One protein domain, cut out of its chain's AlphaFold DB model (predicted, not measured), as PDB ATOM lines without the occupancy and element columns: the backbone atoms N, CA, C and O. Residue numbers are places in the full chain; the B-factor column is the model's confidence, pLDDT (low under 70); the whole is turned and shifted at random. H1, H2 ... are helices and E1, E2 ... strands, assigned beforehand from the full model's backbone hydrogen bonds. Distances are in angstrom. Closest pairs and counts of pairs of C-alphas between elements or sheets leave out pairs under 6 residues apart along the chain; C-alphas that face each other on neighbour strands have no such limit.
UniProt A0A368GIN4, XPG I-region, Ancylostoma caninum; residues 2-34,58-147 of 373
ATOM      1  N   SER A   2     199.462 166.857 156.669       41.25
ATOM      2  CA  SER A   2     198.366 166.949 155.667       41.25
ATOM      3  C   SER A   2     197.980 168.377 155.234       41.25
ATOM      4  O   SER A   2     196.970 168.564 154.561       41.25
ATOM      5  N   GLY A   3     198.795 169.391 155.553       47.75
ATOM      6  CA  GLY A   3     198.436 170.808 155.376       47.75
ATOM      7  C   GLY A   3     198.458 171.372 153.943       47.75
ATOM      8  O   GLY A   3     197.814 172.385 153.695       47.75
ATOM      9  N   ALA A   4     199.135 170.738 152.976       60.72
ATOM     10  CA  ALA A   4     199.349 171.316 151.636       60.72
ATOM     11  C   ALA A   4     198.631 170.581 150.484       60.72
ATOM     12  O   ALA A   4     199.031 170.665 149.322       60.72
ATOM     13  N   SER A   5     197.534 169.875 150.782       72.62
ATOM     14  CA  SER A   5     196.702 169.207 149.761       72.62
ATOM     15  C   SER A   5     196.195 170.175 148.672       72.62
ATOM     16  O   SER A   5     196.051 169.801 147.502       72.62
ATOM     17  N   TYR A   6     195.984 171.449 149.029       86.56
ATOM     18  CA  TYR A   6     195.483 172.462 148.102       86.56
ATOM     19  C   TYR A   6     196.491 172.799 146.992       86.56
ATOM     20  O   TYR A   6     196.091 172.820 145.835       86.56
ATOM     21  N   LEU A   7     197.789 172.959 147.296       91.25
ATOM     22  CA  LEU A   7     198.823 173.246 146.287       91.25
ATOM     23  C   LEU A   7     198.966 172.105 145.282       91.25
ATOM     24  O   LEU A   7     199.078 172.345 144.085       91.25
ATOM     25  N   VAL A   8     198.904 170.857 145.754       89.88
ATOM     26  CA  VAL A   8     198.924 169.677 144.879       89.88
ATOM     27  C   VAL A   8     197.713 169.664 143.953       89.88
ATOM     28  O   VAL A   8     197.847 169.413 142.756       89.88
ATOM     29  N   THR A   9     196.530 169.939 144.501       86.94
ATOM     30  CA  THR A   9     195.295 170.009 143.717       86.94
ATOM     31  C   THR A   9     195.388 171.118 142.673       86.94
ATOM     32  O   THR A   9     195.075 170.888 141.508       86.94
ATOM     33  N   PHE A  10     195.883 172.291 143.064       88.50
ATOM     34  CA  PHE A  10     196.040 173.447 142.191       88.50
ATOM     35  C   PHE A  10     197.047 173.183 141.067       88.50
ATOM     36  O   PHE A  10     196.708 173.351 139.897       88.50
ATOM     37  N   PHE A  11     198.224 172.642 141.403       92.38
ATOM     38  CA  PHE A  11     199.228 172.181 140.440       92.38
ATOM     39  C   PHE A  11     198.619 171.220 139.419       92.38
ATOM     40  O   PHE A  11     198.743 171.438 138.216       92.38
ATOM     41  N   ASN A  12     197.930 170.174 139.888       89.25
ATOM     42  CA  ASN A  12     197.345 169.177 138.998       89.25
ATOM     43  C   ASN A  12     196.316 169.814 138.059       89.25
ATOM     44  O   ASN A  12     196.418 169.611 136.853       89.25
ATOM     45  N   ARG A  13     195.371 170.610 138.584       88.12
ATOM     46  CA  ARG A  13     194.311 171.257 137.790       88.12
ATOM     47  C   ARG A  13     194.887 172.165 136.706       88.12
ATOM     48  O   ARG A  13     194.538 172.008 135.539       88.12
ATOM     49  N   ILE A  14     195.814 173.047 137.072       91.12
ATOM     50  CA  ILE A  14     196.476 173.960 136.134       91.12
ATOM     51  C   ILE A  14     197.271 173.184 135.084       91.12
ATOM     52  O   ILE A  14     197.162 173.473 133.895       91.12
ATOM     53  N   GLN A  15     198.012 172.151 135.495       89.19
ATOM     54  CA  GLN A  15     198.733 171.297 134.556       89.19
ATOM     55  C   GLN A  15     197.767 170.660 133.544       89.19
ATOM     56  O   GLN A  15     198.078 170.642 132.359       89.19
ATOM     57  N   ARG A  16     196.580 170.190 133.962       85.06
ATOM     58  CA  ARG A  16     195.591 169.632 133.020       85.06
ATOM     59  C   ARG A  16     195.091 170.655 132.013       85.06
ATOM     60  O   ARG A  16     195.015 170.320 130.837       85.06
ATOM     61  N   LEU A  17     194.788 171.876 132.451       85.81
ATOM     62  CA  LEU A  17     194.351 172.943 131.548       85.81
ATOM     63  C   LEU A  17     195.420 173.227 130.481       85.81
ATOM     64  O   LEU A  17     195.119 173.215 129.288       85.81
ATOM     65  N   LEU A  18     196.682 173.359 130.901       86.75
ATOM     66  CA  LEU A  18     197.810 173.610 129.999       86.75
ATOM     67  C   LEU A  18     198.021 172.491 128.968       86.75
ATOM     68  O   LEU A  18     198.390 172.756 127.827       86.75
ATOM     69  N   GLU A  19     197.801 171.233 129.342       83.81
ATOM     70  CA  GLU A  19     197.976 170.102 128.423       83.81
ATOM     71  C   GLU A  19     196.905 170.002 127.344       83.81
ATOM     72  O   GLU A  19     197.177 169.474 126.265       83.81
ATOM     73  N   VAL A  20     195.701 170.494 127.640       79.88
ATOM     74  CA  VAL A  20     194.601 170.612 126.674       79.88
ATOM     75  C   VAL A  20     194.776 171.866 125.797       79.88
ATOM     76  O   VAL A  20     194.038 172.057 124.840       79.88
ATOM     77  N   GLY A  21     195.791 172.694 126.069       79.88
ATOM     78  CA  GLY A  21     196.092 173.911 125.310       79.88
ATOM     79  C   GLY A  21     195.365 175.158 125.816       79.88
ATOM     80  O   GLY A  21     195.472 176.212 125.195       79.88
ATOM     81  N   ILE A  22     194.664 175.067 126.951       85.12
ATOM     82  CA  ILE A  22     194.039 176.220 127.604       85.12
ATOM     83  C   ILE A  22     195.139 177.057 128.260       85.12
ATOM     84  O   ILE A  22     196.040 176.520 128.911       85.12
ATOM     85  N   ARG A  23     195.056 178.380 128.107       88.94
ATOM     86  CA  ARG A  23     195.975 179.347 128.722       88.94
ATOM     87  C   ARG A  23     195.276 179.987 129.927       88.94
ATOM     88  O   ARG A  23     194.551 180.958 129.744       88.94
ATOM     89  N   PRO A  24     195.418 179.431 131.144       92.25
ATOM     90  CA  PRO A  24     194.720 179.962 132.304       92.25
ATOM     91  C   PRO A  24     195.314 181.304 132.742       92.25
ATOM     92  O   PRO A  24     196.532 181.494 132.728       92.25
ATOM     93  N   VAL A  25     194.440 182.184 133.217       94.62
ATOM     94  CA  VAL A  25     194.774 183.332 134.063       94.62
ATOM     95  C   VAL A  25     194.093 183.079 135.397       94.62
ATOM     96  O   VAL A  25     192.900 182.784 135.431       94.62
ATOM     97  N   VAL A  26     194.844 183.138 136.494       95.88
ATOM     98  CA  VAL A  26     194.275 182.927 137.828       95.88
ATOM     99  C   VAL A  26     194.027 184.271 138.482       95.88
ATOM    100  O   VAL A  26     194.936 185.094 138.584       95.88
ATOM    101  N   VAL A  27     192.804 184.464 138.961       95.75
ATOM    102  CA  VAL A  27     192.414 185.630 139.744       95.75
ATOM    103  C   VAL A  27     192.271 185.219 141.207       95.75
ATOM    104  O   VAL A  27     191.608 184.228 141.504       95.75
ATOM    105  N   PHE A  28     192.900 185.961 142.114       94.19
ATOM    106  CA  PHE A  28     192.673 185.840 143.555       94.19
ATOM    107  C   PHE A  28     191.851 187.022 144.060       94.19
ATOM    108  O   PHE A  28     192.094 188.159 143.650       94.19
ATOM    109  N   ASP A  29     190.940 186.760 144.995       91.69
ATOM    110  CA  ASP A  29     190.200 187.792 145.724       91.69
ATOM    111  C   ASP A  29     191.144 188.780 146.421       91.69
ATOM    112  O   ASP A  29     192.281 188.455 146.795       91.69
ATOM    113  N   LYS A  30     190.649 189.995 146.667       87.00
ATOM    114  CA  LYS A  30     191.343 190.948 147.532       87.00
ATOM    115  C   LYS A  30     191.313 190.432 148.967       87.00
ATOM    116  O   LYS A  30     190.272 190.379 149.618       87.00
ATOM    117  N   ILE A  31     192.489 190.109 149.494       82.50
ATOM    118  CA  ILE A  31     192.641 189.824 150.918       82.50
ATOM    119  C   ILE A  31     192.663 191.166 151.652       82.50
ATOM    120  O   ILE A  31     193.653 191.893 151.579       82.50
ATOM    121  N   THR A  32     191.574 191.499 152.341       72.31
ATOM    122  CA  THR A  32     191.484 192.723 153.148       72.31
ATOM    123  C   THR A  32     192.553 192.743 154.240       72.31
ATOM    124  O   THR A  32     193.013 191.706 154.719       72.31
ATOM    125  N   GLU A  33     193.019 193.922 154.640       66.19
ATOM    126  CA  GLU A  33     193.907 194.000 155.797       66.19
ATOM    127  C   GLU A  33     193.127 193.703 157.077       66.19
ATOM    128  O   GLU A  33     191.945 194.028 157.205       66.19
ATOM    129  N   PHE A  34     193.778 193.010 158.012       55.03
ATOM    130  CA  PHE A  34     193.143 192.702 159.282       55.03
ATOM    131  C   PHE A  34     193.149 193.967 160.131       55.03
ATOM    132  O   PHE A  34     194.175 194.328 160.707       55.03
ATOM    133  N   LEU A  58     192.935 186.543 163.555       80.00
ATOM    134  CA  LEU A  58     194.206 186.938 162.947       80.00
ATOM    135  C   LEU A  58     195.009 185.730 162.438       80.00
ATOM    136  O   LEU A  58     195.578 185.785 161.349       80.00
ATOM    137  N   ASP A  59     194.992 184.613 163.165       83.25
ATOM    138  CA  ASP A  59     195.678 183.381 162.754       83.25
ATOM    139  C   ASP A  59     195.118 182.802 161.449       83.25
ATOM    140  O   ASP A  59     195.871 182.436 160.547       83.25
ATOM    141  N   ALA A  60     193.788 182.765 161.307       82.50
ATOM    142  CA  ALA A  60     193.136 182.279 160.094       82.50
ATOM    143  C   ALA A  60     193.386 183.221 158.906       82.50
ATOM    144  O   ALA A  60     193.559 182.764 157.774       82.50
ATOM    145  N   HIS A  61     193.446 184.528 159.173       83.44
ATOM    146  CA  HIS A  61     193.792 185.542 158.180       83.44
ATOM    147  C   HIS A  61     195.222 185.388 157.661       83.44
ATOM    148  O   HIS A  61     195.464 185.355 156.453       83.44
ATOM    149  N   ASN A  62     196.175 185.251 158.581       86.56
ATOM    150  CA  ASN A  62     197.586 185.071 158.258       86.56
ATOM    151  C   ASN A  62     197.829 183.746 157.527       86.56
ATOM    152  O   ASN A  62     198.593 183.705 156.561       86.56
ATOM    153  N   GLU A  63     197.131 182.680 157.922       88.00
ATOM    154  CA  GLU A  63     197.171 181.398 157.222       88.00
ATOM    155  C   GLU A  63     196.619 181.520 155.792       88.00
ATOM    156  O   GLU A  63     197.234 181.007 154.857       88.00
ATOM    157  N   LEU A  64     195.516 182.246 155.572       87.94
ATOM    158  CA  LEU A  64     194.995 182.498 154.223       87.94
ATOM    159  C   LEU A  64     195.997 183.283 153.366       87.94
ATOM    160  O   LEU A  64     196.291 182.862 152.246       87.94
ATOM    161  N   LYS A  65     196.566 184.374 153.898       89.56
ATOM    162  CA  LYS A  65     197.612 185.159 153.215       89.56
ATOM    163  C   LYS A  65     198.785 184.282 152.797       89.56
ATOM    164  O   LYS A  65     199.208 184.320 151.642       89.56
ATOM    165  N   LYS A  66     199.274 183.440 153.712       90.06
ATOM    166  CA  LYS A  66     200.362 182.499 153.441       90.06
ATOM    167  C   LYS A  66     199.993 181.495 152.347       90.06
ATOM    168  O   LYS A  66     200.812 181.219 151.472       90.06
ATOM    169  N   ARG A  67     198.766 180.963 152.359       90.94
ATOM    170  CA  ARG A  67     198.286 180.029 151.328       90.94
ATOM    171  C   ARG A  67     198.193 180.668 149.951       90.94
ATOM    172  O   ARG A  67     198.624 180.048 148.981       90.94
ATOM    173  N   VAL A  68     197.662 181.888 149.867       91.50
ATOM    174  CA  VAL A  68     197.565 182.632 148.603       91.50
ATOM    175  C   VAL A  68     198.955 182.956 148.069       91.50
ATOM    176  O   VAL A  68     199.227 182.656 146.911       91.50
ATOM    177  N   TYR A  69     199.871 183.427 148.921       92.19
ATOM    178  CA  TYR A  69     201.266 183.651 148.536       92.19
ATOM    179  C   TYR A  69     201.925 182.372 147.996       92.19
ATOM    180  O   TYR A  69     202.485 182.365 146.902       92.19
ATOM    181  N   ASN A  70     201.807 181.247 148.708       92.56
ATOM    182  CA  ASN A  70     202.373 179.974 148.257       92.56
ATOM    183  C   ASN A  70     201.771 179.501 146.919       92.56
ATOM    184  O   ASN A  70     202.493 178.957 146.077       92.56
ATOM    185  N   ALA A  71     200.467 179.706 146.710       93.88
ATOM    186  CA  ALA A  71     199.792 179.372 145.460       93.88
ATOM    187  C   ALA A  71     200.243 180.279 144.303       93.88
ATOM    188  O   ALA A  71     200.548 179.773 143.225       93.88
ATOM    189  N   GLU A  72     200.355 181.587 144.530       93.44
ATOM    190  CA  GLU A  72     200.881 182.550 143.559       93.44
ATOM    191  C   GLU A  72     202.316 182.197 143.146       93.44
ATOM    192  O   GLU A  72     202.615 182.101 141.956       93.44
ATOM    193  N   GLN A  73     203.202 181.920 144.110       93.06
ATOM    194  CA  GLN A  73     204.578 181.517 143.814       93.06
ATOM    195  C   GLN A  73     204.626 180.232 142.980       93.06
ATOM    196  O   GLN A  73     205.424 180.117 142.047       93.06
ATOM    197  N   LEU A  74     203.770 179.254 143.280       94.75
ATOM    198  CA  LEU A  74     203.660 178.034 142.485       94.75
ATOM    199  C   LEU A  74     203.225 178.341 141.042       94.75
ATOM    200  O   LEU A  74     203.880 177.873 140.111       94.75
ATOM    201  N   LEU A  75     202.178 179.148 140.851       94.62
ATOM    202  CA  LEU A  75     201.659 179.531 139.531       94.62
ATOM    203  C   LEU A  75     202.677 180.303 138.692       94.62
ATOM    204  O   LEU A  75     202.885 179.970 137.524       94.62
ATOM    205  N   ASN A  76     203.363 181.270 139.300       94.31
ATOM    206  CA  ASN A  76     204.432 182.018 138.650       94.31
ATOM    207  C   ASN A  76     205.531 181.061 138.163       94.31
ATOM    208  O   ASN A  76     205.935 181.094 137.006       94.31
ATOM    209  N   ASN A  77     205.956 180.101 138.985       95.00
ATOM    210  CA  ASN A  77     206.944 179.113 138.544       95.00
ATOM    211  C   ASN A  77     206.399 178.139 137.476       95.00
ATOM    212  O   ASN A  77     207.174 177.586 136.696       95.00
ATOM    213  N   MET A  78     205.081 177.937 137.394       94.31
ATOM    214  CA  MET A  78     204.438 177.178 136.313       94.31
ATOM    215  C   MET A  78     204.292 177.977 135.006       94.31
ATOM    216  O   MET A  78     203.996 177.369 133.976       94.31
ATOM    217  N   GLY A  79     204.542 179.290 135.029       93.69
ATOM    218  CA  GLY A  79     204.364 180.195 133.893       93.69
ATOM    219  C   GLY A  79     202.904 180.570 133.635       93.69
ATOM    220  O   GLY A  79     202.486 180.667 132.484       93.69
ATOM    221  N   VAL A  80     202.115 180.722 134.701       94.56
ATOM    222  CA  VAL A  80     200.705 181.130 134.648       94.56
ATOM    223  C   VAL A  80     200.572 182.570 135.122       94.56
ATOM    224  O   VAL A  80     201.164 182.942 136.132       94.56
ATOM    225  N   ALA A  81     199.796 183.377 134.396       94.19
ATOM    226  CA  ALA A  81     199.531 184.758 134.776       94.19
ATOM    227  C   ALA A  81     198.599 184.811 135.995       94.19
ATOM    228  O   ALA A  81     197.586 184.107 136.047       94.19
ATOM    229  N   VAL A  82     198.940 185.670 136.956       94.56
ATOM    230  CA  VAL A  82     198.168 185.882 138.184       94.56
ATOM    231  C   VAL A  82     197.673 187.323 138.247       94.56
ATOM    232  O   VAL A  82     198.396 188.265 137.919       94.56
ATOM    233  N   VAL A  83     196.423 187.501 138.665       93.88
ATOM    234  CA  VAL A  83     195.786 188.801 138.877       93.88
ATOM    235  C   VAL A  83     195.204 188.846 140.285       93.88
ATOM    236  O   VAL A  83     194.531 187.920 140.720       93.88
ATOM    237  N   MET A  84     195.427 189.952 140.990       92.00
ATOM    238  CA  MET A  84     194.762 190.228 142.264       92.00
ATOM    239  C   MET A  84     193.539 191.107 142.009       92.00
ATOM    240  O   MET A  84     193.714 192.235 141.535       92.00
ATOM    241  N   GLY A  85     192.345 190.622 142.344       89.25
ATOM    242  CA  GLY A  85     191.082 191.341 142.195       89.25
ATOM    243  C   GLY A  85     191.005 192.642 143.002       89.25
ATOM    244  O   GLY A  85     191.841 192.914 143.873       89.25
ATOM    245  N   GLY A  86     190.022 193.479 142.657       87.00
ATOM    246  CA  GLY A  86     189.653 194.680 143.419       87.00
ATOM    247  C   GLY A  86     188.740 194.371 144.607       87.00
ATOM    248  O   GLY A  86     188.876 194.983 145.656       87.00
ATOM    249  N   SER A  87     187.885 193.362 144.476       86.31
ATOM    250  CA  SER A  87     187.031 192.829 145.536       86.31
ATOM    251  C   SER A  87     186.972 191.306 145.379       86.31
ATOM    252  O   SER A  87     187.945 190.627 145.720       86.31
ATOM    253  N   ASP A  88     185.907 190.792 144.771       90.50
ATOM    254  CA  ASP A  88     185.695 189.373 144.502       90.50
ATOM    255  C   ASP A  88     186.394 188.948 143.196       90.50
ATOM    256  O   ASP A  88     186.483 189.701 142.215       90.50
ATOM    257  N   GLY A  89     186.921 187.724 143.178       93.19
ATOM    258  CA  GLY A  89     187.624 187.156 142.035       93.19
ATOM    259  C   GLY A  89     186.719 186.985 140.818       93.19
ATOM    260  O   GLY A  89     187.154 187.284 139.705       93.19
ATOM    261  N   GLU A  90     185.458 186.589 141.005       94.81
ATOM    262  CA  GLU A  90     184.452 186.483 139.941       94.81
ATOM    263  C   GLU A  90     184.173 187.835 139.281       94.81
ATOM    264  O   GLU A  90     184.057 187.898 138.056       94.81
ATOM    265  N   ALA A  91     184.130 188.916 140.065       95.75
ATOM    266  CA  ALA A  91     183.922 190.263 139.545       95.75
ATOM    267  C   ALA A  91     185.079 190.694 138.640       95.75
ATOM    268  O   ALA A  91     184.879 191.183 137.527       95.75
ATOM    269  N   GLN A  92     186.312 190.445 139.085       96.88
ATOM    270  CA  GLN A  92     187.490 190.718 138.274       96.88
ATOM    271  C   GLN A  92     187.563 189.795 137.044       96.88
ATOM    272  O   GLN A  92     187.965 190.258 135.979       96.88
ATOM    273  N   CYS A  93     187.156 188.526 137.146       96.44
ATOM    274  CA  CYS A  93     187.049 187.633 135.986       96.44
ATOM    275  C   CYS A  93     186.053 188.171 134.948       96.44
ATOM    276  O   CYS A  93     186.370 188.187 133.760       96.44
ATOM    277  N   ALA A  94     184.878 188.633 135.389       96.50
ATOM    278  CA  ALA A  94     183.853 189.191 134.512       96.50
ATOM    279  C   ALA A  94     184.357 190.450 133.792       96.50
ATOM    280  O   ALA A  94     184.172 190.586 132.584       96.50
ATOM    281  N   GLN A  95     185.075 191.327 134.504       96.25
ATOM    282  CA  GLN A  95     185.710 192.504 133.907       96.25
ATOM    283  C   GLN A  95     186.754 192.125 132.844       96.25
ATOM    284  O   GLN A  95     186.807 192.763 131.793       96.25
ATOM    285  N   LEU A  96     187.573 191.093 133.085       95.81
ATOM    286  CA  LEU A  96     188.572 190.639 132.109       95.81
ATOM    287  C   LEU A  96     187.911 190.085 130.837       95.81
ATOM    288  O   LEU A  96     188.420 190.323 129.742       95.81
ATOM    289  N   GLU A  97     186.789 189.371 130.964       95.00
ATOM    290  CA  GLU A  97     186.019 188.893 129.807       95.00
ATOM    291  C   GLU A  97     185.390 190.062 129.037       95.00
ATOM    292  O   GLU A  97     185.515 190.133 127.818       95.00
ATOM    293  N   GLN A  98     184.774 191.023 129.734       93.56
ATOM    294  CA  GLN A  98     184.196 192.223 129.112       93.56
ATOM    295  C   GLN A  98     185.245 193.074 128.384       93.56
ATOM    296  O   GLN A  98     184.949 193.664 127.348       93.56
ATOM    297  N   ALA A  99     186.477 193.109 128.896       93.81
ATOM    298  CA  ALA A  99     187.608 193.765 128.247       93.81
ATOM    299  C   ALA A  99     188.162 192.986 127.033       93.81
ATOM    300  O   ALA A  99     189.102 193.453 126.394       93.81
ATOM    301  N   GLY A 100     187.624 191.801 126.722       91.50
ATOM    302  CA  GLY A 100     188.090 190.949 125.624       91.50
ATOM    303  C   GLY A 100     189.452 190.298 125.876       91.50
ATOM    304  O   GLY A 100     190.118 189.876 124.934       91.50
ATOM    305  N   LEU A 101     189.896 190.234 127.137       92.69
ATOM    306  CA  LEU A 101     191.199 189.681 127.512       92.69
ATOM    307  C   LEU A 101     191.166 188.166 127.736       92.69
ATOM    308  O   LEU A 101     192.209 187.515 127.666       92.69
ATOM    309  N   VAL A 102     189.991 187.610 128.028       92.38
ATOM    310  CA  VAL A 102     189.765 186.171 128.222       92.38
ATOM    311  C   VAL A 102     188.451 185.748 127.566       92.38
ATOM    312  O   VAL A 102     187.534 186.554 127.447       92.38
ATOM    313  N   ASP A 103     188.341 184.470 127.201       87.19
ATOM    314  CA  ASP A 103     187.143 183.904 126.550       87.19
ATOM    315  C   ASP A 103     186.010 183.533 127.532       87.19
ATOM    316  O   ASP A 103     184.945 183.070 127.123       87.19
ATOM    317  N   GLY A 104     186.262 183.639 128.840       89.81
ATOM    318  CA  GLY A 104     185.309 183.351 129.912       89.81
ATOM    319  C   GLY A 104     185.982 182.878 131.199       89.81
ATOM    320  O   GLY A 104     187.208 182.915 131.335       89.81
ATOM    321  N   CYS A 105     185.180 182.419 132.159       92.00
ATOM    322  CA  CYS A 105     185.635 182.091 133.510       92.00
ATOM    323  C   CYS A 105     185.373 180.628 133.883       92.00
ATOM    324  O   CYS A 105     184.285 180.099 133.665       92.00
ATOM    325  N   ILE A 106     186.363 179.977 134.503       91.31
ATOM    326  CA  ILE A 106     186.180 178.676 135.156       91.31
ATOM    327  C   ILE A 106     185.859 178.925 136.632       91.31
ATOM    328  O   ILE A 106     186.767 179.123 137.438       91.31
ATOM    329  N   THR A 107     184.580 178.877 136.992       89.94
ATOM    330  CA  THR A 107     184.116 178.981 138.383       89.94
ATOM    331  C   THR A 107     182.894 178.089 138.617       89.94
ATOM    332  O   THR A 107     182.238 177.630 137.680       89.94
ATOM    333  N   SER A 108     182.617 177.784 139.884       87.88
ATOM    334  CA  SER A 108     181.366 177.156 140.316       87.88
ATOM    335  C   SER A 108     180.333 178.165 140.819       87.88
ATOM    336  O   SER A 108     179.201 177.756 141.078       87.88
ATOM    337  N   ASP A 109     180.728 179.427 140.995       90.81
ATOM    338  CA  ASP A 109     179.877 180.491 141.517       90.81
ATOM    339  C   ASP A 109     179.144 181.221 140.381       90.81
ATOM    340  O   ASP A 109     179.750 181.666 139.406       90.81
ATOM    341  N   PHE A 110     177.820 181.318 140.495       91.19
ATOM    342  CA  PHE A 110     176.973 181.970 139.496       91.19
ATOM    343  C   PHE A 110     176.905 183.490 139.674       91.19
ATOM    344  O   PHE A 110     176.440 184.168 138.754       91.19
ATOM    345  N   ASP A 111     177.435 184.033 140.776       94.06
ATOM    346  CA  ASP A 111     177.591 185.478 140.969       94.06
ATOM    347  C   ASP A 111     178.425 186.115 139.845       94.06
ATOM    348  O   ASP A 111     178.230 187.282 139.507       94.06
ATOM    349  N   TYR A 112     179.251 185.322 139.155       95.38
ATOM    350  CA  TYR A 112     179.913 185.694 137.904       95.38
ATOM    351  C   TYR A 112     178.988 186.386 136.889       95.38
ATOM    352  O   TYR A 112     179.351 187.416 136.319       95.38
ATOM    353  N   PHE A 113     177.773 185.865 136.682       95.88
ATOM    354  CA  PHE A 113     176.803 186.472 135.766       95.88
ATOM    355  C   PHE A 113     176.216 187.773 136.322       95.88
ATOM    356  O   PHE A 113     175.914 188.688 135.557       95.88
ATOM    357  N   LEU A 114     176.087 187.890 137.647       96.38
ATOM    358  CA  LEU A 114     175.610 189.111 138.304       96.38
ATOM    359  C   LEU A 114     176.619 190.257 138.131       96.38
ATOM    360  O   LEU A 114     176.220 191.388 137.846       96.38
ATOM    361  N   TYR A 115     177.919 189.944 138.166       96.94
ATOM    362  CA  TYR A 115     179.003 190.869 137.809       96.94
ATOM    363  C   TYR A 115     179.116 191.157 136.301       96.94
ATOM    364  O   TYR A 115     179.903 192.003 135.881       96.94
ATOM    365  N   GLY A 116     178.297 190.502 135.473       95.62
ATOM    366  CA  GLY A 116     178.225 190.728 134.031       95.62
ATOM    367  C   GLY A 116     179.156 189.850 133.199       95.62
ATOM    368  O   GLY A 116     179.410 190.175 132.039       95.62
ATOM    369  N   GLY A 117     179.658 188.753 133.765       95.00
ATOM    370  CA  GLY A 117     180.291 187.694 132.995       95.00
ATOM    371  C   GLY A 117     179.303 187.051 132.017       95.00
ATOM    372  O   GLY A 117     178.094 187.032 132.251       95.00
ATOM    373  N   ARG A 118     179.813 186.537 130.899       91.94
ATOM    374  CA  ARG A 118     179.034 185.996 129.782       91.94
ATOM    375  C   ARG A 118     179.241 184.504 129.580       91.94
ATOM    376  O   ARG A 118     178.256 183.827 129.310       91.94
ATOM    377  N   ASN A 119     180.455 183.977 129.740       90.38
ATOM    378  CA  ASN A 119     180.742 182.554 129.536       90.38
ATOM    379  C   ASN A 119     181.340 181.914 130.794       90.38
ATOM    380  O   ASN A 119     182.500 182.138 131.141       90.38
ATOM    381  N   LEU A 120     180.549 181.078 131.474       89.75
ATOM    382  CA  LEU A 120     180.969 180.318 132.652       89.75
ATOM    383  C   LEU A 120     181.190 178.849 132.289       89.75
ATOM    384  O   LEU A 120     180.274 178.147 131.861       89.75
ATOM    385  N   TYR A 121     182.401 178.364 132.540       86.25
ATOM    386  CA  TYR A 121     182.815 176.983 132.332       86.25
ATOM    387  C   TYR A 121     182.876 176.246 133.668       86.25
ATOM    388  O   TYR A 121     183.818 176.400 134.447       86.25
ATOM    389  N   LYS A 122     181.904 175.374 133.927       82.06
ATOM    390  CA  LYS A 122     181.948 174.495 135.094       82.06
ATOM    391  C   LYS A 122     182.731 173.232 134.747       82.06
ATOM    392  O   LYS A 122     182.264 172.387 133.980       82.06
ATOM    393  N   VAL A 123     183.935 173.133 135.308       78.12
ATOM    394  CA  VAL A 123     184.870 172.025 135.082       78.12
ATOM    395  C   VAL A 123     184.908 171.116 136.307       78.12
ATOM    396  O   VAL A 123     185.401 171.506 137.368       78.12
ATOM    397  N   ASP A 124     184.448 169.878 136.141       71.56
ATOM    398  CA  ASP A 124     184.500 168.867 137.192       71.56
ATOM    399  C   ASP A 124     185.856 168.137 137.170       71.56
ATOM    400  O   ASP A 124     186.212 167.391 136.252       71.56
ATOM    401  N   PHE A 125     186.659 168.386 138.207       69.62
ATOM    402  CA  PHE A 125     187.980 167.784 138.383       69.62
ATOM    403  C   PHE A 125     187.908 166.566 139.313       69.62
ATOM    404  O   PHE A 125     187.694 166.715 140.519       69.62
ATOM    405  N   LYS A 126     188.185 165.366 138.792       67.88
ATOM    406  CA  LYS A 126     188.225 164.114 139.570       67.88
ATOM    407  C   LYS A 126     189.632 163.809 140.102       67.88
ATOM    408  O   LYS A 126     190.633 164.414 139.701       67.88
ATOM    409  N   ASN A 127     189.714 162.877 141.054       64.38
ATOM    410  CA  ASN A 127     190.967 162.318 141.588       64.38
ATOM    411  C   ASN A 127     191.985 163.370 142.098       64.38
ATOM    412  O   ASN A 127     193.204 163.207 141.957       64.38
ATOM    413  N   GLY A 128     191.491 164.464 142.696       59.81
ATOM    414  CA  GLY A 128     192.324 165.558 143.218       59.81
ATOM    415  C   GLY A 128     192.959 166.422 142.120       59.81
ATOM    416  O   GLY A 128     194.125 166.806 142.228       59.81
ATOM    417  N   GLY A 129     192.229 166.667 141.026       58.59
ATOM    418  CA  GLY A 129     192.710 167.452 139.880       58.59
ATOM    419  C   GLY A 129     193.500 166.652 138.848       58.59
ATOM    420  O   GLY A 129     194.002 167.224 137.884       58.59
ATOM    421  N   ARG A 130     193.643 165.335 139.042       57.53
ATOM    422  CA  ARG A 130     194.407 164.457 138.146       57.53
ATOM    423  C   ARG A 130     193.623 164.009 136.924       57.53
ATOM    424  O   ARG A 130     194.228 163.474 136.006       57.53
ATOM    425  N   GLU A 131     192.319 164.225 136.886       57.25
ATOM    426  CA  GLU A 131     191.484 163.938 135.726       57.25
ATOM    427  C   GLU A 131     190.508 165.096 135.534       57.25
ATOM    428  O   GLU A 131     189.938 165.598 136.503       57.25
ATOM    429  N   VAL A 132     190.357 165.535 134.286       57.91
ATOM    430  CA  VAL A 132     189.281 166.440 133.877       57.91
ATOM    431  C   VAL A 132     188.177 165.544 133.343       57.91
ATOM    432  O   VAL A 132     188.449 164.689 132.496       57.91
ATOM    433  N   GLU A 133     186.967 165.677 133.878       54.91
ATOM    434  CA  GLU A 133     185.815 164.974 133.326       54.91
ATOM    435  C   GLU A 133     185.611 165.379 131.862       54.91
ATOM    436  O   GLU A 133     185.815 166.528 131.481       54.91
ATOM    437  N   SER A 134     185.226 164.428 131.009       50.34
ATOM    438  CA  SER A 134     185.059 164.680 129.574       50.34
ATOM    439  C   SER A 134     183.922 165.657 129.249       50.34
ATOM    440  O   SER A 134     183.752 166.013 128.087       50.34
ATOM    441  N   MET A 135     183.120 166.048 130.243       52.12
ATOM    442  CA  MET A 135     182.030 167.008 130.106       52.12
ATOM    443  C   MET A 135     182.365 168.264 130.910       52.12
ATOM    444  O   MET A 135     182.437 168.228 132.133       52.12
ATOM    445  N   VAL A 136     182.571 169.371 130.199       66.50
ATOM    446  CA  VAL A 136     182.580 170.720 130.768       66.50
ATOM    447  C   VAL A 136     181.221 171.325 130.470       66.50
ATOM    448  O   VAL A 136     180.787 171.317 129.317       66.50
ATOM    449  N   ASN A 137     180.543 171.831 131.497       72.12
ATOM    450  CA  ASN A 137     179.263 172.501 131.302       72.12
ATOM    451  C   ASN A 137     179.526 173.979 131.021       72.12
ATOM    452  O   ASN A 137     180.053 174.683 131.883       72.12
ATOM    453  N   LEU A 138     179.158 174.438 129.823       81.69
ATOM    454  CA  LEU A 138     179.157 175.855 129.483       81.69
ATOM    455  C   LEU A 138     177.785 176.454 129.782       81.69
ATOM    456  O   LEU A 138     176.766 176.012 129.246       81.69
ATOM    457  N   PHE A 139     177.791 177.501 130.592       83.94
ATOM    458  CA  PHE A 139     176.663 178.394 130.787       83.94
ATOM    459  C   PHE A 139     176.985 179.711 130.087       83.94
ATOM    460  O   PHE A 139     178.046 180.290 130.316       83.94
ATOM    461  N   SER A 140     176.082 180.161 129.220       87.38
ATOM    462  CA  SER A 140     176.251 181.385 128.441       87.38
ATOM    463  C   SER A 140     175.119 182.358 128.739       87.38
ATOM    464  O   SER A 140     173.946 181.969 128.725       87.38
ATOM    465  N   MET A 141     175.475 183.620 128.970       89.31
ATOM    466  CA  MET A 141     174.516 184.698 129.181       89.31
ATOM    467  C   MET A 141     173.634 184.903 127.945       89.31
ATOM    468  O   MET A 141     172.423 185.027 128.094       89.31
ATOM    469  N   ASP A 142     174.194 184.784 126.736       87.19
ATOM    470  CA  ASP A 142     173.426 184.844 125.482       87.19
ATOM    471  C   ASP A 142     172.334 183.772 125.433       87.19
ATOM    472  O   ASP A 142     171.191 184.024 125.043       87.19
ATOM    473  N   LYS A 143     172.650 182.558 125.904       82.19
ATOM    474  CA  LYS A 143     171.655 181.487 125.993       82.19
ATOM    475  C   LYS A 143     170.599 181.784 127.057       82.19
ATOM    476  O   LYS A 143     169.426 181.479 126.834       82.19
ATOM    477  N   PHE A 144     170.973 182.349 128.204       83.94
ATOM    478  CA  PHE A 144     170.008 182.737 129.237       83.94
ATOM    479  C   PHE A 144     169.055 183.832 128.755       83.94
ATOM    480  O   PHE A 144     167.849 183.728 128.989       83.94
ATOM    481  N   GLU A 145     169.557 184.821 128.023       86.81
ATOM    482  CA  GLU A 145     168.738 185.874 127.425       86.81
ATOM    483  C   GLU A 145     167.793 185.290 126.368       86.81
ATOM    484  O   GLU A 145     166.577 185.467 126.470       86.81
ATOM    485  N   ALA A 146     168.305 184.477 125.441       81.75
ATOM    486  CA  ALA A 146     167.503 183.888 124.369       81.75
ATOM    487  C   ALA A 146     166.446 182.882 124.868       81.75
ATOM    488  O   ALA A 146     165.308 182.865 124.392       81.75
ATOM    489  N   THR A 147     166.799 182.013 125.822       80.31
ATOM    490  CA  THR A 147     165.923 180.901 126.239       80.31
ATOM    491  C   THR A 147     165.067 181.234 127.455       80.31
ATOM    492  O   THR A 147     163.911 180.800 127.515       80.31
TER     493      THR A 147
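What this domain is: This is residues 2 to 34 and 58 to 147 of the 373 residues of the protein "XPG I-region" of Ancylostoma caninum (UniProt A0A368GIN4). A small parallel pair of strands, E1 and E2, lies between helices H2 and H3, while a long hairpin of E3 and E4 reaches from H1, which packs beside part of H2, to H4 and H5 at the far end. The printed part has 123 residues, in the order H1 E1 H2 E2 H3 H4 E3 E4 H5. The class is mixed, helices and strands. It is compact, with a radius of gyration of the C-alphas of 15.2 A and spans of 47 by 34 by 23 A.

Where its parts are: Find C-alpha 5 at (196.702, 169.207, 149.761); from there H1 runs 21.4 A to residue 19. E1 is residues 25 to 28. H2, residues 58 to 78, measures 30.2 A. Then come E2, residues 81 to 84, H3, residues 89 to 98, and H4, residues 111 to 114. E3, residues 119 to 126, measures 22.3 A; E4, residues 131 to 140, measures 24.3 A and bends by 66 degrees at residue 134. H5, residues 141 to 147, ends at C-alpha 147 (165.923, 180.901, 126.239).

How they stand to each other: Look at E1 and E2: N 26 and O 81 are 2.9 A apart, within hydrogen-bond range. The closest C-alphas of H2 and E2 are Glu 72 and Val 82, 6.9 A; of E1 and H3, Phe 28 and Gly 89, 5.4 A. H1 touches H2 with residues 7 to 11 alone, closest at the C-alphas of Leu 7 and Ala 71, 6.3 A, at a shallow tilt of 29 degrees, the same way. In the antiparallel hairpin E3 and E4, N 122 and O 137 are 2.8 A apart. The closest C-alphas of H1 and E4 are Arg 16 and Val 132, 7.1 A. H3 touches H4, at the C-alphas of Glu 90 and Tyr 112, 5.0 A. H4 and H5 are close but not clearly touching, 7.2 A between C-alphas 113 and 141. Every O i to N i+4 pair is within hydrogen-bond range in H1, H2, H3 and H5; H4 is too short for one.

The domain as a whole: The C-alphas farthest apart, Asp 59 and Ala 146, are 47.6 A apart. Residues 35 to 57 are not printed; C-alphas 34 and 58 are 6.9 A apart across the cut. The link H3 to H4 is long. Residues 2 to 4, 33 to 34 and 125 to 136 have pLDDT under 70.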